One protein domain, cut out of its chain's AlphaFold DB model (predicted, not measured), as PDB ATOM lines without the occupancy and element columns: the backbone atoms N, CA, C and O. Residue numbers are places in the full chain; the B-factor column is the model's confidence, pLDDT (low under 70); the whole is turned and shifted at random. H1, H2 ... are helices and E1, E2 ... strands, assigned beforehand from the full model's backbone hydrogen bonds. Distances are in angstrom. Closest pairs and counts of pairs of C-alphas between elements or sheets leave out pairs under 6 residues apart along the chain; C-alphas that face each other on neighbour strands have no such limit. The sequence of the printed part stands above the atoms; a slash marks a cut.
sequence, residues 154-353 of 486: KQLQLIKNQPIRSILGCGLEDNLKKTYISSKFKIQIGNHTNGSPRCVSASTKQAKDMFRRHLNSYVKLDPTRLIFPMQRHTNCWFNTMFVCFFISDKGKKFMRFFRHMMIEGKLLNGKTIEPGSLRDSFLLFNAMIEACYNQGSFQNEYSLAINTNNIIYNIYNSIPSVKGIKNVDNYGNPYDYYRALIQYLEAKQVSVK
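AT A GLANCE: This is residues 154 to 353 of the 486 residues of an uncharacterized protein of viral metagenome (UniProt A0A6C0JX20). The longest helix, H6, runs through the middle of a rounded, mostly helical body; H7 folds back beside it as a helical hairpin, and H5 packs across it at a steep tilt, with H2 side by side with H5. At one end of the longest axis lies a small strand hairpin, E1 and E2, with H2 next to it; at the other end lie H8 and the link before it, while long unnamed stretches run round the outside. The printed part has 200 residues, 97 of them, under half, in named elements: nine helices and two strands, in the order H1 E1 E2 H2 H3 H4 H5 H6 H7 H8 H9. The sheet has the order E1 - E2, antiparallel, and the class is mostly helix. The whole is compact, with a radius of gyration of the C-alphas of 16.0 A and spans of 50 by 38 by 30 A.

HOW THE PARTS SIT: After residues 154 to 171, which hold no named element, H1, residues 172 to 177, is close to but not clearly touching H6, residues 276 to 292; their closest C-alphas, of Leu 176 and Met 288, are 6.7 A apart, and their lines are about perpendicular at 87 degrees. E1, residues 186 to 191, and E2, residues 197 to 201, form an antiparallel hairpin with 146 degrees between their directions; N 187 and O 200 are within hydrogen-bond range at 2.9 A, and so are N 198 and O 190 at 2.8 A. The closest C-alphas of E1 and H2, residues 205 to 215, are those of Ile 189 and Ala 207, 6.8 A apart. H2 touches H5, residues 256 to 264, with the closest C-alphas, of Lys 208 and Ile 263, 6.0 A apart, at a shallow tilt of 10 degrees, opposite ways. H3, residues 236 to 247, and H4, residues 249 to 254, touch only at the corner, with the closest C-alphas, of Phe 245 and Gly 251, 4.1 A apart. With residues 237 to 241 alone H3 touches H8, residues 334 to 344; the closest C-alphas, of Met 241 and Pro 334, are 5.1 A apart, and the lines are only just about perpendicular at 73 degrees. H4 and H5 meet only through their link. H5 touches residues 279 to 286 of H6 at a steep tilt of 56 degrees, opposite ways, with the closest C-alphas, of Met 262 and Phe 282, 4.8 A apart. H6 and H7, residues 309 to 318, form a helical hairpin: they touch at a shallow tilt of 19 degrees, opposite ways, and the closest C-alphas, of Leu 278 and Ser 318, are 5.2 A apart. H7 and H8 are apart. H9, residues 347 to 350, is close to but not clearly touching H8, with the closest C-alphas, of Ile 342 and Lys 348, 6.7 A apart. Every O i to N i+4 pair is within hydrogen-bond range in H1, H2, H3, H5, H6, H7 and H8; in H4 it is 1 of 2, and H9 is too short for such a pair.

IN THESE COORDINATES: H1 begins at C-alpha 172, (-13.900, -26.026, -12.181). From first to last C-alpha, E1 measures 13.9 A, E2 12.9 A, H2 15.0 A, H3 15.3 A and H5 12.3 A; H1, H4 and H9 are shorter. H6 runs 24.7 A from C-alpha 276 at (-27.993, -38.212, -6.501). H7 measures 13.9 A and H8 15.9 A, and H9 ends at C-alpha 350, (-27.224, -34.598, 13.296).

THE WHOLE: The two C-alphas farthest apart, of Asn 194 and Lys 323, are 50.5 A apart. The printed part has no cut. The links H2 to H3, H5 to H6, H6 to H7 and H7 to H8 are long; residues 229 to 230, in the first, pair parallel with residues 306 to 307, in the third. The mean pLDDT of the printed part is 88.8, and residues 295 to 304 and residue 348 are under 70.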
ATOM      1  N   LYS A 154     -17.565 -33.053  17.109       86.19
ATOM      2  CA  LYS A 154     -16.810 -34.155  17.737       86.19
ATOM      3  C   LYS A 154     -16.857 -35.443  16.910       86.19
ATOM      4  O   LYS A 154     -16.000 -36.295  17.092       86.19
ATOM      5  N   GLN A 155     -17.839 -35.576  16.014       86.56
ATOM      6  CA  GLN A 155     -17.941 -36.698  15.073       86.56
ATOM      7  C   GLN A 155     -17.026 -36.518  13.850       86.56
ATOM      8  O   GLN A 155     -16.873 -37.433  13.046       86.56
ATOM      9  N   LEU A 156     -16.425 -35.336  13.691       87.56
ATOM     10  CA  LEU A 156     -15.533 -35.017  12.584       87.56
ATOM     11  C   LEU A 156     -14.077 -35.236  12.991       87.56
ATOM     12  O   LEU A 156     -13.714 -35.189  14.165       87.56
ATOM     13  N   GLN A 157     -13.215 -35.392  11.991       85.56
ATOM     14  CA  GLN A 157     -11.778 -35.424  12.226       85.56
ATOM     15  C   GLN A 157     -11.280 -34.098  12.825       85.56
ATOM     16  O   GLN A 157     -11.794 -33.002  12.541       85.56
ATOM     17  N   LEU A 158     -10.247 -34.224  13.661       81.19
ATOM     18  CA  LEU A 158      -9.563 -33.096  14.281       81.19
ATOM     19  C   LEU A 158      -8.913 -32.204  13.223       81.19
ATOM     20  O   LEU A 158      -8.391 -32.682  12.213       81.19
ATOM     21  N   ILE A 159      -8.932 -30.903  13.499       84.62
ATOM     22  CA  ILE A 159      -8.252 -29.905  12.679       84.62
ATOM     23  C   ILE A 159      -6.740 -30.066  12.869       84.62
ATOM     24  O   ILE A 159      -6.260 -30.210  13.992       84.62
ATOM     25  N   LYS A 160      -5.999 -30.032  11.765       82.31
ATOM     26  CA  LYS A 160      -4.543 -30.149  11.696       82.31
ATOM     27  C   LYS A 160      -3.958 -28.903  11.045       82.31
ATOM     28  O   LYS A 160      -4.574 -28.307  10.162       82.31
ATOM     29  N   ASN A 161      -2.748 -28.531  11.447       77.69
ATOM     30  CA  ASN A 161      -1.999 -27.495  10.750       77.69
ATOM     31  C   ASN A 161      -1.373 -28.102   9.487       77.69
ATOM     32  O   ASN A 161      -0.400 -28.847   9.577       77.69
ATOM     33  N   GLN A 162      -1.982 -27.863   8.327       79.00
ATOM     34  CA  GLN A 162      -1.511 -28.407   7.055       79.00
ATOM     35  C   GLN A 162      -1.896 -27.468   5.901       79.00
ATOM     36  O   GLN A 162      -2.964 -26.848   5.954       79.00
ATOM     37  N   PRO A 163      -1.062 -27.369   4.852       75.06
ATOM     38  CA  PRO A 163      -1.315 -26.458   3.747       75.06
ATOM     39  C   PRO A 163      -2.535 -26.901   2.934       75.06
ATOM     40  O   PRO A 163      -2.758 -28.094   2.708       75.06
ATOM     41  N   ILE A 164      -3.298 -25.920   2.459       80.69
ATOM     42  CA  ILE A 164      -4.331 -26.125   1.442       80.69
ATOM     43  C   ILE A 164      -3.708 -25.988   0.060       80.69
ATOM     44  O   ILE A 164      -2.836 -25.151  -0.164       80.69
ATOM     45  N   ARG A 165      -4.156 -26.834  -0.868       82.00
ATOM     46  CA  ARG A 165      -3.775 -26.764  -2.279       82.00
ATOM     47  C   ARG A 165      -4.924 -26.179  -3.089       82.00
ATOM     48  O   ARG A 165      -6.085 -26.342  -2.725       82.00
ATOM     49  N   SER A 166      -4.603 -25.534  -4.204       84.94
ATOM     50  CA  SER A 166      -5.630 -25.107  -5.153       84.94
ATOM     51  C   SER A 166      -6.377 -26.324  -5.703       84.94
ATOM     52  O   SER A 166      -5.764 -27.341  -6.024       84.94
ATOM     53  N   ILE A 167      -7.699 -26.197  -5.814       89.62
ATOM     54  CA  ILE A 167      -8.578 -27.172  -6.479       89.62
ATOM     55  C   ILE A 167      -8.928 -26.761  -7.921       89.62
ATOM     56  O   ILE A 167      -9.588 -27.519  -8.636       89.62
ATOM     57  N   LEU A 168      -8.528 -25.545  -8.310       88.44
ATOM     58  CA  LEU A 168      -8.758 -24.918  -9.617       88.44
ATOM     59  C   LEU A 168      -7.773 -25.456 -10.670       88.44
ATOM     60  O   LEU A 168      -6.900 -26.237 -10.331       88.44
ATOM     61  N   GLY A 169      -7.896 -25.073 -11.940       85.94
ATOM     62  CA  GLY A 169      -6.977 -25.467 -13.018       85.94
ATOM     63  C   GLY A 169      -7.407 -26.704 -13.813       85.94
ATOM     64  O   GLY A 169      -6.657 -27.194 -14.650       85.94
ATOM     65  N   CYS A 170      -8.617 -27.212 -13.563       89.38
ATOM     66  CA  CYS A 170      -9.185 -28.392 -14.228       89.38
ATOM     67  C   CYS A 170     -10.592 -28.138 -14.809       89.38
ATOM     68  O   CYS A 170     -11.373 -29.081 -14.957       89.38
ATOM     69  N   GLY A 171     -10.935 -26.875 -15.100       86.25
ATOM     70  CA  GLY A 171     -12.247 -26.471 -15.631       86.25
ATOM     71  C   GLY A 171     -13.338 -26.297 -14.565       86.25
ATOM     72  O   GLY A 171     -14.514 -26.107 -14.887       86.25
ATOM     73  N   LEU A 172     -12.979 -26.351 -13.276       88.44
ATOM     74  CA  LEU A 172     -13.900 -26.026 -12.181       88.44
ATOM     75  C   LEU A 172     -14.343 -24.557 -12.271       88.44
ATOM     76  O   LEU A 172     -15.496 -24.239 -12.012       88.44
ATOM     77  N   GLU A 173     -13.456 -23.670 -12.703       86.94
ATOM     78  CA  GLU A 173     -13.698 -22.239 -12.870       86.94
ATOM     79  C   GLU A 173     -14.929 -21.955 -13.736       86.94
ATOM     80  O   GLU A 173     -15.735 -21.091 -13.393       86.94
ATOM     81  N   ASP A 174     -15.130 -22.721 -14.807       85.31
ATOM     82  CA  ASP A 174     -16.296 -22.575 -15.681       85.31
ATOM     83  C   ASP A 174     -17.595 -22.935 -14.955       85.31
ATOM     84  O   ASP A 174     -18.602 -22.236 -15.089       85.31
ATOM     85  N   ASN A 175     -17.560 -23.986 -14.130       86.56
ATOM     86  CA  ASN A 175     -18.683 -24.397 -13.286       86.56
ATOM     87  C   ASN A 175     -19.010 -23.354 -12.215       86.56
ATOM     88  O   ASN A 175     -20.173 -23.208 -11.838       86.56
ATOM     89  N   LEU A 176     -18.003 -22.616 -11.748       88.44
ATOM     90  CA  LEU A 176     -18.177 -21.565 -10.752       88.44
ATOM     91  C   LEU A 176     -18.667 -20.240 -11.355       88.44
ATOM     92  O   LEU A 176     -19.272 -19.465 -10.626       88.44
ATOM     93  N   LYS A 177     -18.439 -19.963 -12.647       87.19
ATOM     94  CA  LYS A 177     -18.814 -18.684 -13.294       87.19
ATOM     95  C   LYS A 177     -20.201 -18.675 -13.937       87.19
ATOM     96  O   LYS A 177     -20.826 -17.613 -14.052       87.19
ATOM     97  N   LYS A 178     -20.674 -19.818 -14.433       84.31
ATOM     98  CA  LYS A 178     -21.925 -19.890 -15.208       84.31
ATOM     99  C   LYS A 178     -23.153 -20.035 -14.313       84.31
ATOM    100  O   LYS A 178     -23.051 -20.418 -13.156       84.31
ATOM    101  N   THR A 179     -24.317 -19.697 -14.863       78.88
ATOM    102  CA  THR A 179     -25.608 -19.764 -14.158       78.88
ATOM    103  C   THR A 179     -26.181 -21.182 -14.148       78.88
ATOM    104  O   THR A 179     -26.786 -21.567 -13.158       78.88
ATOM    105  N   TYR A 180     -25.950 -21.972 -15.206       76.38
ATOM    106  CA  TYR A 180     -26.500 -23.323 -15.356       76.38
ATOM    107  C   TYR A 180     -25.458 -24.259 -15.991       76.38
ATOM    108  O   TYR A 180     -25.196 -24.170 -17.189       76.38
ATOM    109  N   ILE A 181     -24.830 -25.142 -15.204       72.06
ATOM    110  CA  ILE A 181     -24.005 -26.257 -15.710       72.06
ATOM    111  C   ILE A 181     -24.282 -27.513 -14.876       72.06
ATOM    112  O   ILE A 181     -24.636 -27.429 -13.699       72.06
ATOM    113  N   SER A 182     -24.081 -28.680 -15.494       74.88
ATOM    114  CA  SER A 182     -23.961 -29.964 -14.801       74.88
ATOM    115  C   SER A 182     -23.107 -29.862 -13.533       74.88
ATOM    116  O   SER A 182     -21.997 -29.342 -13.543       74.88
ATOM    117  N   SER A 183     -23.590 -30.452 -12.445       75.31
ATOM    118  CA  SER A 183     -22.862 -30.596 -11.182       75.31
ATOM    119  C   SER A 183     -21.669 -31.563 -11.256       75.31
ATOM    120  O   SER A 183     -20.970 -31.757 -10.261       75.31
ATOM    121  N   LYS A 184     -21.400 -32.173 -12.418       86.50
ATOM    122  CA  LYS A 184     -20.219 -33.012 -12.650       86.50
ATOM    123  C   LYS A 184     -19.044 -32.150 -13.107       86.50
ATOM    124  O   LYS A 184     -19.055 -31.595 -14.200       86.50
ATOM    125  N   PHE A 185     -17.991 -32.111 -12.300       92.50
ATOM    126  CA  PHE A 185     -16.773 -31.349 -12.577       92.50
ATOM    127  C   PHE A 185     -15.519 -32.119 -12.153       92.50
ATOM    128  O   PHE A 185     -15.582 -33.122 -11.431       92.50
ATOM    129  N   LYS A 186     -14.360 -31.644 -12.613       94.56
ATOM    130  CA  LYS A 186     -13.044 -32.140 -12.202       94.56
ATOM    131  C   LYS A 186     -12.336 -31.099 -11.341       94.56
ATOM    132  O   LYS A 186     -12.580 -29.906 -11.487       94.56
ATOM    133  N   ILE A 187     -11.454 -31.564 -10.466       93.56
ATOM    134  CA  ILE A 187     -10.604 -30.714  -9.625       93.56
ATOM    135  C   ILE A 187      -9.140 -31.120  -9.753       93.56
ATOM    136  O   ILE A 187      -8.837 -32.282 -10.047       93.56
ATOM    137  N   GLN A 188      -8.246 -30.169  -9.497       92.38
ATOM    138  CA  GLN A 188      -6.808 -30.414  -9.425       92.38
ATOM    139  C   GLN A 188      -6.453 -31.044  -8.077       92.38
ATOM    140  O   GLN A 188      -6.788 -30.493  -7.037       92.38
ATOM    141  N   ILE A 189      -5.747 -32.179  -8.074       91.69
ATOM    142  CA  ILE A 189      -5.246 -32.833  -6.842       91.69
ATOM    143  C   ILE A 189      -3.722 -32.729  -6.660       91.69
ATOM    144  O   ILE A 189      -3.154 -33.265  -5.702       91.69
ATOM    145  N   GLY A 190      -3.051 -32.034  -7.576       88.56
ATOM    146  CA  GLY A 190      -1.605 -31.838  -7.626       88.56
ATOM    147  C   GLY A 190      -1.147 -31.582  -9.058       88.56
ATOM    148  O   GLY A 190      -1.975 -31.295  -9.920       88.56
ATOM    149  N   ASN A 191       0.151 -31.740  -9.306       90.06
ATOM    150  CA  ASN A 191       0.743 -31.650 -10.640       90.06
ATOM    151  C   ASN A 191       1.352 -32.997 -11.041       90.06
ATOM    152  O   ASN A 191       1.778 -33.777 -10.186       90.06
ATOM    153  N   HIS A 192       1.378 -33.265 -12.340       88.81
ATOM    154  CA  HIS A 192       2.202 -34.299 -12.947       88.81
ATOM    155  C   HIS A 192       3.684 -33.883 -12.922       88.81
ATOM    156  O   HIS A 192       4.018 -32.733 -12.638       88.81
ATOM    157  N   THR A 193       4.586 -34.821 -13.221       89.19
ATOM    158  CA  THR A 193       6.041 -34.578 -13.257       89.19
ATOM    159  C   THR A 193       6.442 -33.503 -14.270       89.19
ATOM    160  O   THR A 193       7.404 -32.782 -14.042       89.19
ATOM    161  N   ASN A 194       5.669 -33.349 -15.345       89.00
ATOM    162  CA  ASN A 194       5.831 -32.303 -16.358       89.00
ATOM    163  C   ASN A 194       5.201 -30.948 -15.961       89.00
ATOM    164  O   ASN A 194       5.098 -30.056 -16.797       89.00
ATOM    165  N   GLY A 195       4.721 -30.803 -14.722       85.44
ATOM    166  CA  GLY A 195       4.104 -29.578 -14.217       85.44
ATOM    167  C   GLY A 195       2.626 -29.386 -14.573       85.44
ATOM    168  O   GLY A 195       2.005 -28.480 -14.022       85.44
ATOM    169  N   SER A 196       2.024 -30.232 -15.420       87.94
ATOM    170  CA  SER A 196       0.606 -30.097 -15.780       87.94
ATOM    171  C   SER A 196      -0.324 -30.463 -14.609       87.94
ATOM    172  O   SER A 196       0.031 -31.311 -13.781       87.94
ATOM    173  N   PRO A 197      -1.520 -29.854 -14.490       90.06
ATOM    174  CA  PRO A 197      -2.432 -30.144 -13.390       90.06
ATOM    175  C   PRO A 197      -2.967 -31.577 -13.480       90.06
ATOM    176  O   PRO A 197      -3.482 -32.019 -14.506       90.06
ATOM    177  N   ARG A 198      -2.891 -32.312 -12.368       94.25
ATOM    178  CA  ARG A 198      -3.486 -33.644 -12.241       94.25
ATOM    179  C   ARG A 198      -4.965 -33.515 -11.903       94.25
ATOM    180  O   ARG A 198      -5.317 -33.239 -10.754       94.25
ATOM    181  N   CYS A 199      -5.815 -33.765 -12.893       95.00
ATOM    182  CA  CYS A 199      -7.261 -33.601 -12.792       95.00
ATOM    183  C   CYS A 199      -7.990 -34.920 -12.517       95.00
ATOM    184  O   CYS A 199      -7.780 -35.918 -13.205       95.00
ATOM    185  N   VAL A 200      -8.916 -34.914 -11.558       96.25
ATOM    186  CA  VAL A 200      -9.795 -36.060 -11.260       96.25
ATOM    187  C   VAL A 200     -11.240 -35.604 -11.106       96.25
ATOM    188  O   VAL A 200     -11.488 -34.459 -10.734       96.25
ATOM    189  N   SER A 201     -12.207 -36.487 -11.377       96.44
ATOM    190  CA  SER A 201     -13.622 -36.186 -11.106       96.44
ATOM    191  C   SER A 201     -13.827 -35.905  -9.617       96.44
ATOM    192  O   SER A 201     -13.330 -36.657  -8.769       96.44
ATOM    193  N   ALA A 202     -14.588 -34.857  -9.303       95.38
ATOM    194  CA  ALA A 202     -14.861 -34.434  -7.935       95.38
ATOM    195  C   ALA A 202     -15.519 -35.539  -7.092       95.38
ATOM    196  O   ALA A 202     -15.294 -35.624  -5.886       95.38
ATOM    197  N   SER A 203     -16.302 -36.418  -7.725       94.62
ATOM    198  CA  SER A 203     -17.002 -37.516  -7.053       94.62
ATOM    199  C   SER A 203     -16.096 -38.690  -6.663       94.62
ATOM    200  O   SER A 203     -16.509 -39.543  -5.874       94.62
ATOM    201  N   THR A 204     -14.862 -38.748  -7.181       96.62
ATOM    202  CA  THR A 204     -13.915 -39.832  -6.876       96.62
ATOM    203  C   THR A 204     -13.429 -39.791  -5.427       96.62
ATOM    204  O   THR A 204     -13.365 -38.737  -4.793       96.62
ATOM    205  N   LYS A 205     -12.994 -40.947  -4.904       96.50
ATOM    206  CA  LYS A 205     -12.397 -41.044  -3.561       96.50
ATOM    207  C   LYS A 205     -11.210 -40.085  -3.385       96.50
ATOM    208  O   LYS A 205     -11.137 -39.416  -2.363       96.50
ATOM    209  N   GLN A 206     -10.343 -39.969  -4.395       96.44
ATOM    210  CA  GLN A 206      -9.162 -39.095  -4.367       96.44
ATOM    211  C   GLN A 206      -9.532 -37.611  -4.208       96.44
ATOM    212  O   GLN A 206      -8.920 -36.902  -3.407       96.44
ATOM    213  N   ALA A 207     -10.553 -37.150  -4.932       95.94
ATOM    214  CA  ALA A 207     -11.067 -35.790  -4.805       95.94
ATOM    215  C   ALA A 207     -11.695 -35.541  -3.426       95.94
ATOM    216  O   ALA A 207     -11.356 -34.564  -2.758       95.94
ATOM    217  N   LYS A 208     -12.545 -36.464  -2.955       96.75
ATOM    218  CA  LYS A 208     -13.147 -36.382  -1.615       96.75
ATOM    219  C   LYS A 208     -12.096 -36.400  -0.502       96.75
ATOM    220  O   LYS A 208     -12.219 -35.642   0.452       96.75
ATOM    221  N   ASP A 209     -11.031 -37.192  -0.640       95.25
ATOM    222  CA  ASP A 209      -9.882 -37.187   0.277       95.25
ATOM    223  C   ASP A 209      -9.167 -35.830   0.301       95.25
ATOM    224  O   ASP A 209      -8.726 -35.381   1.359       95.25
ATOM    225  N   MET A 210      -9.056 -35.141  -0.838       93.94
ATOM    226  CA  MET A 210      -8.520 -33.780  -0.866       93.94
ATOM    227  C   MET A 210      -9.442 -32.787  -0.151       93.94
ATOM    228  O   MET A 210      -8.971 -32.071   0.731       93.94
ATOM    229  N   PHE A 211     -10.744 -32.792  -0.446       95.44
ATOM    230  CA  PHE A 211     -11.700 -31.926   0.249       95.44
ATOM    231  C   PHE A 211     -11.753 -32.195   1.755       95.44
ATOM    232  O   PHE A 211     -11.768 -31.259   2.548       95.44
ATOM    233  N   ARG A 212     -11.718 -33.467   2.178       94.81
ATOM    234  CA  ARG A 212     -11.618 -33.841   3.596       94.81
ATOM    235  C   ARG A 212     -10.359 -33.277   4.236       94.81
ATOM    236  O   ARG A 212     -10.431 -32.750   5.342       94.81
ATOM    237  N   ARG A 213      -9.208 -33.379   3.560       92.56
ATOM    238  CA  ARG A 213      -7.966 -32.777   4.056       92.56
ATOM    239  C   ARG A 213      -8.152 -31.277   4.260       92.56
ATOM    240  O   ARG A 213      -7.901 -30.821   5.366       92.56
ATOM    241  N   HIS A 214      -8.676 -30.548   3.277       92.19
ATOM    242  CA  HIS A 214      -8.909 -29.104   3.400       92.19
ATOM    243  C   HIS A 214      -9.906 -28.738   4.512       92.19
ATOM    244  O   HIS A 214      -9.629 -27.847   5.310       92.19
ATOM    245  N   LEU A 215     -11.017 -29.472   4.648       93.06
ATOM    246  CA  LEU A 215     -11.984 -29.301   5.743       93.06
ATOM    247  C   LEU A 215     -11.340 -29.461   7.133       93.06
ATOM    248  O   LEU A 215     -11.785 -28.854   8.114       93.06
ATOM    249  N   ASN A 216     -10.317 -30.310   7.221       90.19
ATOM    250  CA  ASN A 216      -9.570 -30.590   8.441       90.19
ATOM    251  C   ASN A 216      -8.269 -29.788   8.532       90.19
ATOM    252  O   ASN A 216      -7.482 -30.035   9.439       90.19
ATOM    253  N   SER A 217      -8.031 -28.836   7.634       86.94
ATOM    254  CA  SER A 217      -6.900 -27.918   7.720       86.94
ATOM    255  C   SER A 217      -7.270 -26.688   8.539       86.94
ATOM    256  O   SER A 217      -8.359 -26.129   8.399       86.94
ATOM    257  N   TYR A 218      -6.347 -26.222   9.376       81.69
ATOM    258  CA  TYR A 218      -6.425 -24.869   9.908       81.69
ATOM    259  C   TYR A 218      -6.070 -23.879   8.795       81.69
ATOM    260  O   TYR A 218      -4.961 -23.901   8.270       81.69
ATOM    261  N   VAL A 219      -7.018 -23.010   8.449       75.75
ATOM    262  CA  VAL A 219      -6.837 -21.964   7.438       75.75
ATOM    263  C   VAL A 219      -7.151 -20.630   8.083       75.75
ATOM    264  O   VAL A 219      -8.323 -20.307   8.334       75.75
ATOM    265  N   LYS A 220      -6.098 -19.857   8.345       83.38
ATOM    266  CA  LYS A 220      -6.239 -18.423   8.575       83.38
ATOM    267  C   LYS A 220      -6.603 -17.805   7.230       83.38
ATOM    268  O   LYS A 220      -5.858 -17.978   6.271       83.38
ATOM    269  N   LEU A 221      -7.782 -17.197   7.128       85.44
ATOM    270  CA  LEU A 221      -8.214 -16.597   5.864       85.44
ATOM    271  C   LEU A 221      -7.412 -15.315   5.620       85.44
ATOM    272  O   LEU A 221      -7.056 -14.654   6.581       85.44
ATOM    273  N   ASP A 222      -7.098 -14.950   4.385       85.38
ATOM    274  CA  ASP A 222      -6.617 -13.597   4.084       85.38
ATOM    275  C   ASP A 222      -7.769 -12.844   3.413       85.38
ATOM    276  O   ASP A 222      -8.042 -13.115   2.242       85.38
ATOM    277  N   PRO A 223      -8.466 -11.928   4.119       84.81
ATOM    278  CA  PRO A 223      -9.617 -11.204   3.580       84.81
ATOM    279  C   PRO A 223      -9.334 -10.476   2.261       84.81
ATOM    280  O   PRO A 223     -10.252 -10.266   1.475       84.81
ATOM    281  N   THR A 224      -8.070 -10.125   1.999       80.75
ATOM    282  CA  THR A 224      -7.651  -9.435   0.770       80.75
ATOM    283  C   THR A 224      -7.506 -10.366  -0.435       80.75
ATOM    284  O   THR A 224      -7.457  -9.888  -1.568       80.75
ATOM    285  N   ARG A 225      -7.461 -11.683  -0.205       81.12
ATOM    286  CA  ARG A 225      -7.295 -12.730  -1.228       81.12
ATOM    287  C   ARG A 225      -8.517 -13.630  -1.383       81.12
ATOM    288  O   ARG A 225      -8.521 -14.511  -2.235       81.12
ATOM    289  N   LEU A 226      -9.533 -13.452  -0.542       84.25
ATOM    290  CA  LEU A 226     -10.769 -14.217  -0.641       84.25
ATOM    291  C   LEU A 226     -11.530 -13.838  -1.915       84.25
ATOM    292  O   LEU A 226     -11.723 -12.661  -2.218       84.25
ATOM    293  N   ILE A 227     -12.010 -14.859  -2.616       83.31
ATOM    294  CA  ILE A 227     -12.911 -14.709  -3.758       83.31
ATOM    295  C   ILE A 227     -14.331 -14.867  -3.224       83.31
ATOM    296  O   ILE A 227     -14.628 -15.855  -2.555       83.31
ATOM    297  N   PHE A 228     -15.210 -13.910  -3.498       86.19
ATOM    298  CA  PHE A 228     -16.587 -13.948  -3.012       86.19
ATOM    299  C   PHE A 228     -17.579 -14.262  -4.128       86.19
ATOM    300  O   PHE A 228     -17.317 -13.954  -5.294       86.19
ATOM    301  N   PRO A 229     -18.737 -14.858  -3.786       89.56
ATOM    302  CA  PRO A 229     -19.888 -14.851  -4.671       89.56
ATOM    303  C   PRO A 229     -20.191 -13.442  -5.166       89.56
ATOM    304  O   PRO A 229     -20.088 -12.479  -4.418       89.56
ATOM    305  N   MET A 230     -20.603 -13.328  -6.415       88.38
ATOM    306  CA  MET A 230     -21.130 -12.091  -6.960       88.38
ATOM    307  C   MET A 230     -22.643 -12.145  -7.001       88.38
ATOM    308  O   MET A 230     -23.261 -13.204  -7.198       88.38
ATOM    309  N   GLN A 231     -23.257 -10.981  -6.839       86.75
ATOM    310  CA  GLN A 231     -24.668 -10.850  -7.110       86.75
ATOM    311  C   GLN A 231     -24.910 -10.907  -8.609       86.75
ATOM    312  O   GLN A 231     -24.338 -10.159  -9.399       86.75
ATOM    313  N   ARG A 232     -25.785 -11.826  -8.989       85.31
ATOM    314  CA  ARG A 232     -26.344 -11.950 -10.328       85.31
ATOM    315  C   ARG A 232     -27.777 -12.393 -10.140       85.31
ATOM    316  O   ARG A 232     -28.000 -13.329  -9.371       85.31
ATOM    317  N   HIS A 233     -28.720 -11.775 -10.842       87.75
ATOM    318  CA  HIS A 233     -30.141 -12.009 -10.582       87.75
ATOM    319  C   HIS A 233     -30.501 -11.646  -9.125       87.75
ATOM    320  O   HIS A 233     -29.865 -10.790  -8.507       87.75
ATOM    321  N   THR A 234     -31.501 -12.309  -8.548       90.06
ATOM    322  CA  THR A 234     -31.979 -12.074  -7.177       90.06
ATOM    323  C   THR A 234     -31.263 -12.932  -6.117       90.06
ATOM    324  O   THR A 234     -31.814 -13.198  -5.052       90.06
ATOM    325  N   ASN A 235     -30.020 -13.371  -6.358       93.19
ATOM    326  CA  ASN A 235     -29.290 -14.304  -5.479       93.19
ATOM    327  C   ASN A 235     -28.641 -13.675  -4.226       93.19
ATOM    328  O   ASN A 235     -27.957 -14.379  -3.475       93.19
ATOM    329  N   CYS A 236     -28.828 -12.378  -3.966       94.06
ATOM    330  CA  CYS A 236     -28.182 -11.672  -2.850       94.06
ATOM    331  C   CYS A 236     -28.497 -12.295  -1.475       94.06
ATOM    332  O   CYS A 236     -27.622 -12.369  -0.607       94.06
ATOM    333  N   TRP A 237     -29.706 -12.840  -1.297       95.62
ATOM    334  CA  TRP A 237     -30.095 -13.568  -0.084       95.62
ATOM    335  C   TRP A 237     -29.285 -14.864   0.102       95.62
ATOM    336  O   TRP A 237     -28.928 -15.225   1.223       95.62
ATOM    337  N   PHE A 238     -28.950 -15.565  -0.983       97.06
ATOM    338  CA  PHE A 238     -28.149 -16.787  -0.915       97.06
ATOM    339  C   PHE A 238     -26.681 -16.448  -0.674       97.06
ATOM    340  O   PHE A 238     -26.025 -17.092   0.138       97.06
ATOM    341  N   ASN A 239     -26.167 -15.414  -1.341       95.69
ATOM    342  CA  ASN A 239     -24.787 -14.969  -1.169       95.69
ATOM    343  C   ASN A 239     -24.498 -14.524   0.266       95.69
ATOM    344  O   ASN A 239     -23.488 -14.915   0.842       95.69
ATOM    345  N   THR A 240     -25.394 -13.744   0.869       96.19
ATOM    346  CA  THR A 240     -25.235 -13.316   2.265       96.19
ATOM    347  C   THR A 240     -25.331 -14.496   3.234       96.19
ATOM    348  O   THR A 240     -24.505 -14.592   4.138       96.19
ATOM    349  N   MET A 241     -26.234 -15.461   2.997       97.19
ATOM    350  CA  MET A 241     -26.248 -16.739   3.728       97.19
ATOM    351  C   MET A 241     -24.908 -17.475   3.604       97.19
ATOM    352  O   MET A 241     -24.317 -17.853   4.613       97.19
ATOM    353  N   PHE A 242     -24.412 -17.637   2.375       97.12
ATOM    354  CA  PHE A 242     -23.156 -18.316   2.069       97.12
ATOM    355  C   PHE A 242     -21.990 -17.691   2.842       97.12
ATOM    356  O   PHE A 242     -21.215 -18.396   3.488       97.12
ATOM    357  N   VAL A 243     -21.885 -16.363   2.813       95.94
ATOM    358  CA  VAL A 243     -20.795 -15.628   3.460       95.94
ATOM    359  C   VAL A 243     -20.891 -15.721   4.987       95.94
ATOM    360  O   VAL A 243     -19.899 -16.057   5.639       95.94
ATOM    361  N   CYS A 244     -22.083 -15.544   5.561       97.62
ATOM    362  CA  CYS A 244     -22.299 -15.683   7.004       97.62
ATOM    363  C   CYS A 244     -22.068 -17.113   7.517       97.62
ATOM    364  O   CYS A 244     -21.651 -17.296   8.654       97.62
ATOM    365  N   PHE A 245     -22.352 -18.143   6.719       97.19
ATOM    366  CA  PHE A 245     -22.250 -19.539   7.161       97.19
ATOM    367  C   PHE A 245     -20.918 -20.193   6.859       97.19
ATOM    368  O   PHE A 245     -20.499 -21.070   7.611       97.19
ATOM    369  N   PHE A 246     -20.245 -19.792   5.790       95.75
ATOM    370  CA  PHE A 246     -19.040 -20.477   5.353       95.75
ATOM    371  C   PHE A 246     -17.813 -19.584   5.347       95.75
ATOM    372  O   PHE A 246     -16.721 -20.129   5.308       95.75
ATOM    373  N   ILE A 247     -17.916 -18.259   5.438       94.06
ATOM    374  CA  ILE A 247     -16.725 -17.397   5.439       94.06
ATOM    375  C   ILE A 247     -16.445 -16.798   6.817       94.06
ATOM    376  O   ILE A 247     -15.283 -16.766   7.224       94.06
ATOM    377  N   SER A 248     -17.483 -16.378   7.548       95.50
ATOM    378  CA  SER A 248     -17.305 -15.785   8.878       95.50
ATOM    379  C   SER A 248     -16.630 -16.747   9.867       95.50
ATOM    380  O   SER A 248     -16.719 -17.974   9.734       95.50
ATOM    381  N   ASP A 249     -15.952 -16.198  10.876       92.88
ATOM    382  CA  ASP A 249     -15.156 -16.976  11.828       92.88
ATOM    383  C   ASP A 249     -15.982 -18.050  12.545       92.88
ATOM    384  O   ASP A 249     -15.592 -19.228  12.576       92.88
ATOM    385  N   LYS A 250     -17.141 -17.680  13.110       93.75
ATOM    386  CA  LYS A 250     -18.017 -18.652  13.780       93.75
ATOM    387  C   LYS A 250     -18.808 -19.483  12.780       93.75
ATOM    388  O   LYS A 250     -18.930 -20.690  12.997       93.75
ATOM    389  N   GLY A 251     -19.276 -18.898  11.676       95.06
ATOM    390  CA  GLY A 251     -19.969 -19.617  10.606       95.06
ATOM    391  C   GLY A 251     -19.164 -20.819  10.120       95.06
ATOM    392  O   GLY A 251     -19.589 -21.967  10.296       95.06
ATOM    393  N   LYS A 252     -17.937 -20.572   9.638       92.38
ATOM    394  CA  LYS A 252     -16.994 -21.600   9.164       92.38
ATOM    395  C   LYS A 252     -16.828 -22.742  10.163       92.38
ATOM    396  O   LYS A 252     -16.756 -23.908   9.776       92.38
ATOM    397  N   LYS A 253     -16.774 -22.422  11.459       91.31
ATOM    398  CA  LYS A 253     -16.626 -23.412  12.527       91.31
ATOM    399  C   LYS A 253     -17.899 -24.230  12.759       91.31
ATOM    400  O   LYS A 253     -17.821 -25.451  12.910       91.31
ATOM    401  N   PHE A 254     -19.055 -23.580  12.828       94.94
ATOM    402  CA  PHE A 254     -20.318 -24.235  13.165       94.94
ATOM    403  C   PHE A 254     -20.896 -25.023  11.987       94.94
ATOM    404  O   PHE A 254     -21.592 -26.007  12.204       94.94
ATOM    405  N   MET A 255     -20.550 -24.658  10.753       95.50
ATOM    406  CA  MET A 255     -21.040 -25.316   9.538       95.50
ATOM    407  C   MET A 255     -20.121 -26.430   9.019       95.50
ATOM    408  O   MET A 255     -20.372 -26.990   7.950       95.50
ATOM    409  N   ARG A 256     -19.079 -26.817   9.774       94.25
ATOM    410  CA  ARG A 256     -18.166 -27.913   9.386       94.25
ATOM    411  C   ARG A 256     -18.899 -29.223   9.116       94.25
ATOM    412  O   ARG A 256     -18.577 -29.895   8.140       94.25
ATOM    413  N   PHE A 257     -19.886 -29.576   9.944       93.69
ATOM    414  CA  PHE A 257     -20.682 -30.792   9.742       93.69
ATOM    415  C   PHE A 257     -21.409 -30.763   8.392       93.69
ATOM    416  O   PHE A 257     -21.435 -31.766   7.686       93.69
ATOM    417  N   PHE A 258     -21.941 -29.603   7.996       95.94
ATOM    418  CA  PHE A 258     -22.673 -29.478   6.746       95.94
ATOM    419  C   PHE A 258     -21.736 -29.624   5.550       95.94
ATOM    420  O   PHE A 258     -22.022 -30.400   4.643       95.94
ATOM    421  N   ARG A 259     -20.558 -28.994   5.603       96.31
ATOM    422  CA  ARG A 259     -19.508 -29.193   4.594       96.31
ATOM    423  C   ARG A 259     -19.045 -30.648   4.509       96.31
ATOM    424  O   ARG A 259     -18.847 -31.160   3.415       96.31
ATOM    425  N   HIS A 260     -18.918 -31.339   5.641       96.00
ATOM    426  CA  HIS A 260     -18.620 -32.771   5.647       96.00
ATOM    427  C   HIS A 260     -19.696 -33.572   4.900       96.00
ATOM    428  O   HIS A 260     -19.361 -34.359   4.017       96.00
ATOM    429  N   MET A 261     -20.979 -33.314   5.180       95.81
ATOM    430  CA  MET A 261     -22.088 -33.966   4.474       95.81
ATOM    431  C   MET A 261     -22.061 -33.684   2.966       95.81
ATOM    432  O   MET A 261     -22.282 -34.598   2.173       95.81
ATOM    433  N   MET A 262     -21.726 -32.452   2.567       97.62
ATOM    434  CA  MET A 262     -21.558 -32.077   1.159       97.62
ATOM    435  C   MET A 262     -20.438 -32.864   0.461       97.62
ATOM    436  O   MET A 262     -20.599 -33.280  -0.683       97.62
ATOM    437  N   ILE A 263     -19.309 -33.081   1.143       97.50
ATOM    438  CA  ILE A 263     -18.144 -33.802   0.601       97.50
ATOM    439  C   ILE A 263     -18.428 -35.301   0.490       97.50
ATOM    440  O   ILE A 263     -18.164 -35.922  -0.544       97.50
ATOM    441  N   GLU A 264     -18.957 -35.903   1.556       96.50
ATOM    442  CA  GLU A 264     -19.227 -37.340   1.576       96.50
ATOM    443  C   GLU A 264     -20.409 -37.706   0.680       96.50
ATOM    444  O   GLU A 264     -20.396 -38.760   0.032       96.50
ATOM    445  N   GLY A 265     -21.408 -36.824   0.608       96.25
ATOM    446  CA  GLY A 265     -22.713 -37.123   0.037       96.25
ATOM    447  C   GLY A 265     -23.565 -38.010   0.944       96.25
ATOM    448  O   GLY A 265     -24.406 -38.770   0.461       96.25
ATOM    449  N   LYS A 266     -23.302 -37.957   2.252       95.44
ATOM    450  CA  LYS A 266     -23.951 -38.753   3.295       95.44
ATOM    451  C   LYS A 266     -24.171 -37.891   4.532       95.44
ATOM    452  O   LYS A 266     -23.372 -37.002   4.819       95.44
ATOM    453  N   LEU A 267     -25.230 -38.178   5.273       92.69
ATOM    454  CA  LEU A 267     -25.442 -37.648   6.613       92.69
ATOM    455  C   LEU A 267     -24.435 -38.268   7.593       92.69
ATOM    456  O   LEU A 267     -23.844 -39.313   7.319       92.69
ATOM    457  N   LEU A 268     -24.274 -37.663   8.771       88.06
ATOM    458  CA  LEU A 268     -23.332 -38.159   9.786       88.06
ATOM    459  C   LEU A 268     -23.697 -39.532  10.369       88.06
ATOM    460  O   LEU A 268     -22.822 -40.236  10.860       88.06
ATOM    461  N   ASN A 269     -24.959 -39.949  10.264       87.44
ATOM    462  CA  ASN A 269     -25.391 -41.311  10.598       87.44
ATOM    463  C   ASN A 269     -25.136 -42.327   9.461       87.44
ATOM    464  O   ASN A 269     -25.553 -43.475   9.563       87.44
ATOM    465  N   GLY A 270     -24.497 -41.908   8.364       90.44
ATOM    466  CA  GLY A 270     -24.170 -42.748   7.214       90.44
ATOM    467  C   GLY A 270     -25.247 -42.825   6.127       90.44
ATOM    468  O   GLY A 270     -24.941 -43.331   5.044       90.44
ATOM    469  N   LYS A 271     -26.465 -42.301   6.355       93.62
ATOM    470  CA  LYS A 271     -27.547 -42.277   5.351       93.62
ATOM    471  C   LYS A 271     -27.105 -41.472   4.129       93.62
ATOM    472  O   LYS A 271     -26.701 -40.316   4.251       93.62
ATOM    473  N   THR A 272     -27.178 -42.077   2.950       96.19
ATOM    474  CA  THR A 272     -26.859 -41.404   1.687       96.19
ATOM    475  C   THR A 272     -27.841 -40.264   1.420       96.19
ATOM    476  O   THR A 272     -29.039 -40.402   1.658       96.19
ATOM    477  N   ILE A 273     -27.326 -39.131   0.938       96.25
ATOM    478  CA  ILE A 273     -28.153 -38.002   0.501       96.25
ATOM    479  C   ILE A 273     -28.736 -38.340  -0.866       96.25
ATOM    480  O   ILE A 273     -27.976 -38.556  -1.814       96.25
ATOM    481  N   GLU A 274     -30.061 -38.350  -0.951       94.69
ATOM    482  CA  GLU A 274     -30.818 -38.539  -2.185       94.69
ATOM    483  C   GLU A 274     -31.656 -37.287  -2.501       94.69
ATOM    484  O   GLU A 274     -31.996 -36.548  -1.573       94.69
ATOM    485  N   PRO A 275     -31.970 -37.024  -3.783       96.12
ATOM    486  CA  PRO A 275     -31.493 -37.754  -4.963       96.12
ATOM    487  C   PRO A 275     -30.000 -37.512  -5.253       96.12
ATOM    488  O   PRO A 275     -29.399 -36.544  -4.782       96.12
ATOM    489  N   GLY A 276     -29.391 -38.366  -6.078       95.62
ATOM    490  CA  GLY A 276     -27.993 -38.212  -6.501       95.62
ATOM    491  C   GLY A 276     -27.651 -36.837  -7.097       95.62
ATOM    492  O   GLY A 276     -26.551 -36.337  -6.872       95.62
ATOM    493  N   SER A 277     -28.602 -36.176  -7.762       95.31
ATOM    494  CA  SER A 277     -28.437 -34.802  -8.260       95.31
ATOM    495  C   SER A 277     -28.242 -33.776  -7.137       95.31
ATOM    496  O   SER A 277     -27.402 -32.882  -7.269       95.31
ATOM    497  N   LEU A 278     -28.932 -33.928  -5.998       96.44
ATOM    498  CA  LEU A 278     -28.745 -33.067  -4.825       96.44
ATOM    499  C   LEU A 278     -27.350 -33.266  -4.232       96.44
ATOM    500  O   LEU A 278     -26.665 -32.304  -3.885       96.44
ATOM    501  N   ARG A 279     -26.906 -34.520  -4.161       95.81
ATOM    502  CA  ARG A 279     -25.569 -34.881  -3.686       95.81
ATOM    503  C   ARG A 279     -24.466 -34.273  -4.555       95.81
ATOM    504  O   ARG A 279     -23.521 -33.703  -4.013       95.81
ATOM    505  N   ASP A 280     -24.600 -34.338  -5.877       95.12
ATOM    506  CA  ASP A 280     -23.643 -33.709  -6.792       95.12
ATOM    507  C   ASP A 280     -23.681 -32.171  -6.667       95.12
ATOM    508  O   ASP A 280     -22.639 -31.512  -6.670       95.12
ATOM    509  N   SER A 281     -24.870 -31.589  -6.470       95.81
ATOM    510  CA  SER A 281     -25.048 -30.147  -6.231       95.81
ATOM    511  C   SER A 281     -24.348 -29.683  -4.953       95.81
ATOM    512  O   SER A 281     -23.694 -28.643  -4.937       95.81
ATOM    513  N   PHE A 282     -24.437 -30.467  -3.879       97.44
ATOM    514  CA  PHE A 282     -23.724 -30.196  -2.635       97.44
ATOM    515  C   PHE A 282     -22.211 -30.312  -2.783       97.44
ATOM    516  O   PHE A 282     -21.481 -29.512  -2.200       97.44
ATOM    517  N   LEU A 283     -21.723 -31.246  -3.594       96.75
ATOM    518  CA  LEU A 283     -20.296 -31.339  -3.868       96.75
ATOM    519  C   LEU A 283     -19.780 -30.093  -4.609       96.75
ATOM    520  O   LEU A 283     -18.725 -29.567  -4.245       96.75
ATOM    521  N   LEU A 284     -20.544 -29.580  -5.582       95.75
ATOM    522  CA  LEU A 284     -20.263 -28.298  -6.241       95.75
ATOM    523  C   LEU A 284     -20.324 -27.126  -5.251       95.75
ATOM    524  O   LEU A 284     -19.461 -26.252  -5.280       95.75
ATOM    525  N   PHE A 285     -21.292 -27.134  -4.332       96.62
ATOM    526  CA  PHE A 285     -21.378 -26.141  -3.262       96.62
ATOM    527  C   PHE A 285     -20.105 -26.147  -2.403       96.62
ATOM    528  O   PHE A 285     -19.471 -25.105  -2.229       96.62
ATOM    529  N   ASN A 286     -19.638 -27.311  -1.945       97.06
ATOM    530  CA  ASN A 286     -18.381 -27.369  -1.204       97.06
ATOM    531  C   ASN A 286     -17.182 -26.890  -2.039       97.06
ATOM    532  O   ASN A 286     -16.328 -26.184  -1.508       97.06
ATOM    533  N   ALA A 287     -17.120 -27.229  -3.329       94.69
ATOM    534  CA  ALA A 287     -16.062 -26.740  -4.211       94.69
ATOM    535  C   ALA A 287     -16.077 -25.209  -4.347       94.69
ATOM    536  O   ALA A 287     -15.016 -24.594  -4.381       94.69
ATOM    537  N   MET A 288     -17.253 -24.578  -4.350       93.44
ATOM    538  CA  MET A 288     -17.370 -23.120  -4.327       93.44
ATOM    539  C   MET A 288     -16.818 -22.522  -3.026       93.44
ATOM    540  O   MET A 288     -16.071 -21.554  -3.081       93.44
ATOM    541  N   ILE A 289     -17.110 -23.124  -1.867       94.56
ATOM    542  CA  ILE A 289     -16.541 -22.694  -0.573       94.56
ATOM    543  C   ILE A 289     -15.010 -22.805  -0.583       94.56
ATOM    544  O   ILE A 289     -14.313 -21.883  -0.166       94.56
ATOM    545  N   GLU A 290     -14.483 -23.922  -1.081       91.81
ATOM    546  CA  GLU A 290     -13.040 -24.148  -1.215       91.81
ATOM    547  C   GLU A 290     -12.381 -23.151  -2.176       91.81
ATOM    548  O   GLU A 290     -11.288 -22.665  -1.898       91.81
ATOM    549  N   ALA A 291     -13.053 -22.799  -3.275       88.50
ATOM    550  CA  ALA A 291     -12.581 -21.771  -4.193       88.50
ATOM    551  C   ALA A 291     -12.513 -20.394  -3.517       88.50
ATOM    552  O   ALA A 291     -11.528 -19.686  -3.711       88.50
ATOM    553  N   CYS A 292     -13.488 -20.048  -2.665       88.62
ATOM    554  CA  CYS A 292     -13.438 -18.812  -1.882       88.62
ATOM    555  C   CYS A 292     -12.234 -18.775  -0.931       88.62
ATOM    556  O   CYS A 292     -11.643 -17.719  -0.728       88.62
ATOM    557  N   TYR A 293     -11.860 -19.920  -0.348       87.31
ATOM    558  CA  TYR A 293     -10.705 -20.040   0.549       87.31
ATOM    559  C   TYR A 293      -9.360 -20.132  -0.170       87.31
ATOM    560  O   TYR A 293      -8.324 -20.162   0.501       87.31
ATOM    561  N   ASN A 294      -9.351 -20.243  -1.498       73.69
ATOM    562  CA  ASN A 294      -8.129 -20.469  -2.247       73.69
ATOM    563  C   ASN A 294      -7.237 -19.221  -2.182       73.69
ATOM    564  O   ASN A 294      -7.501 -18.222  -2.835       73.69
ATOM    565  N   GLN A 295      -6.170 -19.293  -1.383       62.06
ATOM    566  CA  GLN A 295      -5.200 -18.205  -1.179       62.06
ATOM    567  C   GLN A 295      -3.965 -18.313  -2.084       62.06
ATOM    568  O   GLN A 295      -2.970 -17.615  -1.865       62.06
ATOM    569  N   GLY A 296      -3.991 -19.230  -3.058       59.00
ATOM    570  CA  GLY A 296      -2.916 -19.398  -4.030       59.00
ATOM    571  C   GLY A 296      -2.732 -18.167  -4.921       59.00
ATOM    572  O   GLY A 296      -3.645 -17.367  -5.106       59.00
ATOM    573  N   SER A 297      -1.538 -18.037  -5.497       46.88
ATOM    574  CA  SER A 297      -1.123 -16.956  -6.396       46.88
ATOM    575  C   SER A 297      -1.793 -17.045  -7.773       46.88
ATOM    576  O   SER A 297      -1.123 -17.231  -8.788       46.88
ATOM    577  N   PHE A 298      -3.118 -16.932  -7.839       51.34
ATOM    578  CA  PHE A 298      -3.758 -16.518  -9.082       51.34
ATOM    579  C   PHE A 298      -3.511 -15.015  -9.229       51.34
ATOM    580  O   PHE A 298      -4.165 -14.201  -8.588       51.34
ATOM    581  N   GLN A 299      -2.536 -14.658 -10.067       42.75
ATOM    582  CA  GLN A 299      -2.109 -13.276 -10.334       42.75
ATOM    583  C   GLN A 299      -3.200 -12.390 -10.970       42.75
ATOM    584  O   GLN A 299      -3.005 -11.188 -11.088       42.75
ATOM    585  N   ASN A 300      -4.368 -12.947 -11.312       45.97
ATOM    586  CA  ASN A 300      -5.523 -12.201 -11.811       45.97
ATOM    587  C   ASN A 300      -6.684 -12.288 -10.811       45.97
ATOM    588  O   ASN A 300      -7.676 -12.990 -11.041       45.97
ATOM    589  N   GLU A 301      -6.535 -11.544  -9.711       47.38
ATOM    590  CA  GLU A 301      -7.409 -11.442  -8.525       47.38
ATOM    591  C   GLU A 301      -8.881 -11.047  -8.804       47.38
ATOM    592  O   GLU A 301      -9.687 -10.976  -7.881       47.38
ATOM    593  N   TYR A 302      -9.267 -10.844 -10.068       48.62
ATOM    594  CA  TYR A 302     -10.593 -10.365 -10.483       48.62
ATOM    595  C   TYR A 302     -11.324 -11.295 -11.462       48.62
ATOM    596  O   TYR A 302     -12.478 -11.051 -11.807       48.62
ATOM    597  N   SER A 303     -10.685 -12.367 -11.947       52.47
ATOM    598  CA  SER A 303     -11.251 -13.143 -13.062       52.47
ATOM    599  C   SER A 303     -12.313 -14.171 -12.650       52.47
ATOM    600  O   SER A 303     -13.102 -14.601 -13.501       52.47
ATOM    601  N   LEU A 304     -12.350 -14.603 -11.381       64.50
ATOM    602  CA  LEU A 304     -13.289 -15.623 -10.906       64.50
ATOM    603  C   LEU A 304     -14.536 -14.988 -10.283       64.50
ATOM    604  O   LEU A 304     -14.673 -14.884  -9.069       64.50
ATOM    605  N   ALA A 305     -15.468 -14.605 -11.150       77.12
ATOM    606  CA  ALA A 305     -16.808 -14.160 -10.788       77.12
ATOM    607  C   ALA A 305     -17.686 -15.340 -10.332       77.12
ATOM    608  O   ALA A 305     -18.435 -15.900 -11.138       77.12
ATOM    609  N   ILE A 306     -17.566 -15.750  -9.065       87.56
ATOM    610  CA  ILE A 306     -18.331 -16.877  -8.517       87.56
ATOM    611  C   ILE A 306     -19.836 -16.577  -8.595       87.56
ATOM    612  O   ILE A 306     -20.325 -15.594  -8.048       87.56
ATOM    613  N   ASN A 307     -20.587 -17.454  -9.252       91.19
ATOM    614  CA  ASN A 307     -22.014 -17.325  -9.491       91.19
ATOM    615  C   ASN A 307     -22.777 -18.429  -8.752       91.19
ATOM    616  O   ASN A 307     -22.819 -19.585  -9.174       91.19
ATOM    617  N   THR A 308     -23.423 -18.071  -7.646       93.94
ATOM    618  CA  THR A 308     -24.191 -19.022  -6.824       93.94
ATOM    619  C   THR A 308     -25.471 -19.517  -7.484       93.94
ATOM    620  O   THR A 308     -26.018 -20.521  -7.029       93.94
ATOM    621  N   ASN A 309     -25.930 -18.897  -8.580       94.25
ATOM    622  CA  ASN A 309     -27.136 -19.342  -9.280       94.25
ATOM    623  C   ASN A 309     -27.032 -20.782  -9.787       94.25
ATOM    624  O   ASN A 309     -28.043 -21.478  -9.796       94.25
ATOM    625  N   ASN A 310     -25.823 -21.269 -10.092       92.06
ATOM    626  CA  ASN A 310     -25.625 -22.670 -10.463       92.06
ATOM    627  C   ASN A 310     -26.001 -23.624  -9.319       92.06
ATOM    628  O   ASN A 310     -26.663 -24.636  -9.524       92.06
ATOM    629  N   ILE A 311     -25.637 -23.277  -8.081       95.00
ATOM    630  CA  ILE A 311     -26.007 -24.064  -6.899       95.00
ATOM    631  C   ILE A 311     -27.505 -23.922  -6.618       95.00
ATOM    632  O   ILE A 311     -28.169 -24.931  -6.393       95.00
ATOM    633  N   ILE A 312     -28.042 -22.698  -6.653       96.19
ATOM    634  CA  ILE A 312     -29.467 -22.425  -6.401       96.19
ATOM    635  C   ILE A 312     -30.339 -23.242  -7.360       96.19
ATOM    636  O   ILE A 312     -31.218 -23.979  -6.912       96.19
ATOM    637  N   TYR A 313     -30.046 -23.166  -8.660       95.38
ATOM    638  CA  TYR A 313     -30.755 -23.896  -9.706       95.38
ATOM    639  C   TYR A 313     -30.661 -25.412  -9.522       95.38
ATOM    640  O   TYR A 313     -31.680 -26.101  -9.509       95.38
ATOM    641  N   ASN A 314     -29.446 -25.941  -9.345       95.25
ATOM    642  CA  ASN A 314     -29.240 -27.385  -9.248       95.25
ATOM    643  C   ASN A 314     -29.885 -27.978  -7.984       95.25
ATOM    644  O   ASN A 314     -30.476 -29.059  -8.042       95.25
ATOM    645  N   ILE A 315     -29.849 -27.257  -6.857       96.75
ATOM    646  CA  ILE A 315     -30.562 -27.659  -5.639       96.75
ATOM    647  C   ILE A 315     -32.074 -27.609  -5.867       96.75
ATOM    648  O   ILE A 315     -32.748 -28.593  -5.572       96.75
ATOM    649  N   TYR A 316     -32.612 -26.511  -6.410       96.56
ATOM    650  CA  TYR A 316     -34.047 -26.384  -6.675       96.56
ATOM    651  C   TYR A 316     -34.561 -27.522  -7.556       96.56
ATOM    652  O   TYR A 316     -35.503 -28.201  -7.172       96.56
ATOM    653  N   ASN A 317     -33.894 -27.812  -8.672       95.62
ATOM    654  CA  ASN A 317     -34.315 -28.887  -9.573       95.62
ATOM    655  C   ASN A 317     -34.150 -30.287  -8.986       95.62
ATOM    656  O   ASN A 317     -34.831 -31.215  -9.413       95.62
ATOM    657  N   SER A 318     -33.260 -30.457  -8.009       96.50
ATOM    658  CA  SER A 318     -33.120 -31.736  -7.316       96.50
ATOM    659  C   SER A 318     -34.262 -31.988  -6.331       96.50
ATOM    660  O   SER A 318     -34.604 -33.141  -6.093       96.50
ATOM    661  N   ILE A 319     -34.844 -30.931  -5.753       96.75
ATOM    662  CA  ILE A 319     -35.896 -31.018  -4.726       96.75
ATOM    663  C   ILE A 319     -36.980 -29.927  -4.889       96.75
ATOM    664  O   ILE A 319     -37.249 -29.170  -3.950       96.75
ATOM    665  N   PRO A 320     -37.643 -29.827  -6.057       94.25
ATOM    666  CA  PRO A 320     -38.452 -28.656  -6.423       94.25
ATOM    667  C   PRO A 320     -39.732 -28.504  -5.593       94.25
ATOM    668  O   PRO A 320     -40.264 -27.403  -5.465       94.25
ATOM    669  N   SER A 321     -40.222 -29.598  -5.004       93.50
ATOM    670  CA  SER A 321     -41.425 -29.621  -4.166       93.50
ATOM    671  C   SER A 321     -41.191 -29.140  -2.729       93.50
ATOM    672  O   SER A 321     -42.149 -28.941  -1.980       93.50
ATOM    673  N   VAL A 322     -39.936 -28.937  -2.309       95.00
ATOM    674  CA  VAL A 322     -39.621 -28.553  -0.929       95.00
ATOM    675  C   VAL A 322     -39.904 -27.069  -0.716       95.00
ATOM    676  O   VAL A 322     -39.188 -26.187  -1.196       95.00
ATOM    677  N   LYS A 323     -40.932 -26.775   0.087       94.12
ATOM    678  CA  LYS A 323     -41.287 -25.404   0.467       94.12
ATOM    679  C   LYS A 323     -40.103 -24.698   1.137       94.12
ATOM    680  O   LYS A 323     -39.592 -25.147   2.157       94.12
ATOM    681  N   GLY A 324     -39.718 -23.547   0.589       92.88
ATOM    682  CA  GLY A 324     -38.602 -22.732   1.084       92.88
ATOM    683  C   GLY A 324     -37.331 -22.856   0.246       92.88
ATOM    684  O   GLY A 324     -36.516 -21.937   0.278       92.88
ATOM    685  N   ILE A 325     -37.200 -23.906  -0.572       96.50
ATOM    686  CA  ILE A 325     -36.186 -23.954  -1.628       96.50
ATOM    687  C   ILE A 325     -36.634 -23.040  -2.770       96.50
ATOM    688  O   ILE A 325     -37.797 -23.030  -3.170       96.50
ATOM    689  N   LYS A 326     -35.710 -22.211  -3.248       96.00
ATOM    690  CA  LYS A 326     -35.954 -21.182  -4.259       96.00
ATOM    691  C   LYS A 326     -35.149 -21.492  -5.510       96.00
ATOM    692  O   LYS A 326     -34.018 -21.955  -5.401       96.00
ATOM    693  N   ASN A 327     -35.748 -21.221  -6.664       95.06
ATOM    694  CA  ASN A 327     -35.054 -21.188  -7.945       95.06
ATOM    695  C   ASN A 327     -34.343 -19.836  -8.138       95.06
ATOM    696  O   ASN A 327     -34.539 -18.907  -7.351       95.06
ATOM    697  N   VAL A 328     -33.545 -19.731  -9.197       93.38
ATOM    698  CA  VAL A 328     -33.010 -18.461  -9.705       93.38
ATOM    699  C   VAL A 328     -34.162 -17.480  -9.964       93.38
ATOM    700  O   VAL A 328     -35.291 -17.900 -10.211       93.38
ATOM    701  N   ASP A 329     -33.881 -16.186  -9.819       92.88
ATOM    702  CA  ASP A 329     -34.833 -15.068  -9.916       92.88
ATOM    703  C   ASP A 329     -35.917 -15.011  -8.822       92.88
ATOM    704  O   ASP A 329     -36.498 -13.950  -8.590       92.88
ATOM    705  N   ASN A 330     -36.087 -16.054  -8.005       94.19
ATOM    706  CA  ASN A 330     -37.001 -16.009  -6.869       94.19
ATOM    707  C   ASN A 330     -36.389 -15.324  -5.637       94.19
ATOM    708  O   ASN A 330     -35.339 -15.722  -5.126       94.19
ATOM    709  N   TYR A 331     -37.137 -14.377  -5.065       92.06
ATOM    710  CA  TYR A 331     -36.827 -13.823  -3.749       92.06
ATOM    711  C   TYR A 331     -36.832 -14.915  -2.671       92.06
ATOM    712  O   TYR A 331     -37.720 -15.780  -2.606       92.06
ATOM    713  N   GLY A 332     -35.835 -14.853  -1.794       92.75
ATOM    714  CA  GLY A 332     -35.616 -15.824  -0.735       92.75
ATOM    715  C   GLY A 332     -35.262 -15.174   0.594       92.75
ATOM    716  O   GLY A 332     -34.906 -13.999   0.671       92.75
ATOM    717  N   ASN A 333     -35.369 -15.972   1.652       93.56
ATOM    718  CA  ASN A 333     -34.889 -15.624   2.978       93.56
ATOM    719  C   ASN A 333     -33.710 -16.557   3.329       93.56
ATOM    720  O   ASN A 333     -33.875 -17.779   3.228       93.56
ATOM    721  N   PRO A 334     -32.550 -16.012   3.749       94.25
ATOM    722  CA  PRO A 334     -31.351 -16.785   4.093       94.25
ATOM    723  C   PRO A 334     -31.618 -17.964   5.040       94.25
ATOM    724  O   PRO A 334     -31.196 -19.095   4.788       94.25
ATOM    725  N   TYR A 335     -32.347 -17.702   6.129       94.44
ATOM    726  CA  TYR A 335     -32.648 -18.692   7.154       94.44
ATOM    727  C   TYR A 335     -33.678 -19.713   6.675       94.44
ATOM    728  O   TYR A 335     -33.464 -20.910   6.861       94.44
ATOM    729  N   ASP A 336     -34.770 -19.272   6.043       95.38
ATOM    730  CA  ASP A 336     -35.815 -20.194   5.589       95.38
ATOM    731  C   ASP A 336     -35.281 -21.200   4.564       95.38
ATOM    732  O   ASP A 336     -35.638 -22.378   4.636       95.38
ATOM    733  N   TYR A 337     -34.395 -20.766   3.660       96.69
ATOM    734  CA  TYR A 337     -33.765 -21.645   2.675       96.69
ATOM    735  C   TYR A 337     -32.882 -22.706   3.345       96.69
ATOM    736  O   TYR A 337     -33.039 -23.902   3.094       96.69
ATOM    737  N   TYR A 338     -31.989 -22.294   4.254       95.44
ATOM    738  CA  TYR A 338     -31.160 -23.238   5.008       95.44
ATOM    739  C   TYR A 338     -32.009 -24.188   5.863       95.44
ATOM    740  O   TYR A 338     -31.765 -25.395   5.888       95.44
ATOM    741  N   ARG A 339     -33.038 -23.667   6.537       94.69
ATOM    742  CA  ARG A 339     -33.958 -24.472   7.343       94.69
ATOM    743  C   ARG A 339     -34.657 -25.521   6.481       94.69
ATOM    744  O   ARG A 339     -34.721 -26.671   6.907       94.69
ATOM    745  N   ALA A 340     -35.151 -25.148   5.301       95.69
ATOM    746  CA  ALA A 340     -35.788 -26.072   4.366       95.69
ATOM    747  C   ALA A 340     -34.822 -27.181   3.921       95.69
ATOM    748  O   ALA A 340     -35.192 -28.354   3.952       95.69
ATOM    749  N   LEU A 341     -33.564 -26.837   3.615       95.12
ATOM    750  CA  LEU A 341     -32.525 -27.820   3.287       95.12
ATOM    751  C   LEU A 341     -32.274 -28.815   4.425       95.12
ATOM    752  O   LEU A 341     -32.327 -30.024   4.214       95.12
ATOM    753  N   ILE A 342     -32.024 -28.332   5.642       93.19
ATOM    754  CA  ILE A 342     -31.738 -29.207   6.791       93.19
ATOM    755  C   ILE A 342     -32.958 -30.051   7.182       93.19
ATOM    756  O   ILE A 342     -32.799 -31.192   7.620       93.19
ATOM    757  N   GLN A 343     -34.172 -29.513   7.019       93.25
ATOM    758  CA  GLN A 343     -35.415 -30.256   7.228       93.25
ATOM    759  C   GLN A 343     -35.586 -31.377   6.207       93.25
ATOM    760  O   GLN A 343     -35.878 -32.495   6.619       93.25
ATOM    761  N   TYR A 344     -35.360 -31.099   4.920       94.31
ATOM    762  CA  TYR A 344     -35.417 -32.106   3.860       94.31
ATOM    763  C   TYR A 344     -34.445 -33.261   4.113       94.31
ATOM    764  O   TYR A 344     -34.801 -34.424   3.970       94.31
ATOM    765  N   LEU A 345     -33.227 -32.944   4.559       91.94
ATOM    766  CA  LEU A 345     -32.212 -33.945   4.885       91.94
ATOM    767  C   LEU A 345     -32.534 -34.764   6.144       91.94
ATOM    768  O   LEU A 345     -31.753 -35.643   6.496       91.94
ATOM    769  N   GLU A 346     -33.615 -34.444   6.867       86.88
ATOM    770  CA  GLU A 346     -33.941 -35.015   8.183       86.88
ATOM    771  C   GLU A 346     -32.770 -34.895   9.177       86.88
ATOM    772  O   GLU A 346     -32.646 -35.634  10.154       86.88
ATOM    773  N   ALA A 347     -31.899 -33.909   8.958       75.12
ATOM    774  CA  ALA A 347     -30.615 -33.803   9.635       75.12
ATOM    775  C   ALA A 347     -30.718 -33.101  10.997       75.12
ATOM    776  O   ALA A 347     -29.699 -32.785  11.607       75.12
ATOM    777  N   LYS A 348     -31.928 -32.851  11.519       69.88
ATOM    778  CA  LYS A 348     -32.138 -32.119  12.785       69.88
ATOM    779  C   LYS A 348     -31.395 -32.749  13.967       69.88
ATOM    780  O   LYS A 348     -30.855 -32.027  14.794       69.88
ATOM    781  N   GLN A 349     -31.340 -34.079  14.032       72.00
ATOM    782  CA  GLN A 349     -30.641 -34.794  15.108       72.00
ATOM    783  C   GLN A 349     -29.113 -34.826  14.918       72.00
ATOM    784  O   GLN A 349     -28.378 -35.089  15.864       72.00
ATOM    785  N   VAL A 350     -28.637 -34.538  13.704       79.06
ATOM    786  CA  VAL A 350     -27.224 -34.598  13.296       79.06
ATOM    787  C   VAL A 350     -26.726 -33.254  12.747       79.06
ATOM    788  O   VAL A 350     -25.858 -33.201  11.878       79.06
ATOM    789  N   SER A 351     -27.280 -32.153  13.249       85.38
ATOM    790  CA  SER A 351     -26.909 -30.788  12.867       85.38
ATOM    791  C   SER A 351     -26.735 -29.902  14.092       85.38
ATOM    792  O   SER A 351     -27.040 -30.291  15.222       85.38
ATOM    793  N   VAL A 352     -26.207 -28.701  13.866       90.19
ATOM    794  CA  VAL A 352     -26.190 -27.656  14.891       90.19
ATOM    795  C   VAL A 352     -27.609 -27.311  15.327       90.19
ATOM    796  O   VAL A 352     -28.513 -27.139  14.508       90.19
ATOM    797  N   LYS A 353     -27.796 -27.162  16.634       91.69
ATOM    798  CA  LYS A 353     -29.066 -26.742  17.215       91.69
ATOM    799  C   LYS A 353     -29.253 -25.257  16.943       91.69
ATOM    800  O   LYS A 353     -28.584 -24.420  17.543       91.69
TER     801      LYS A 353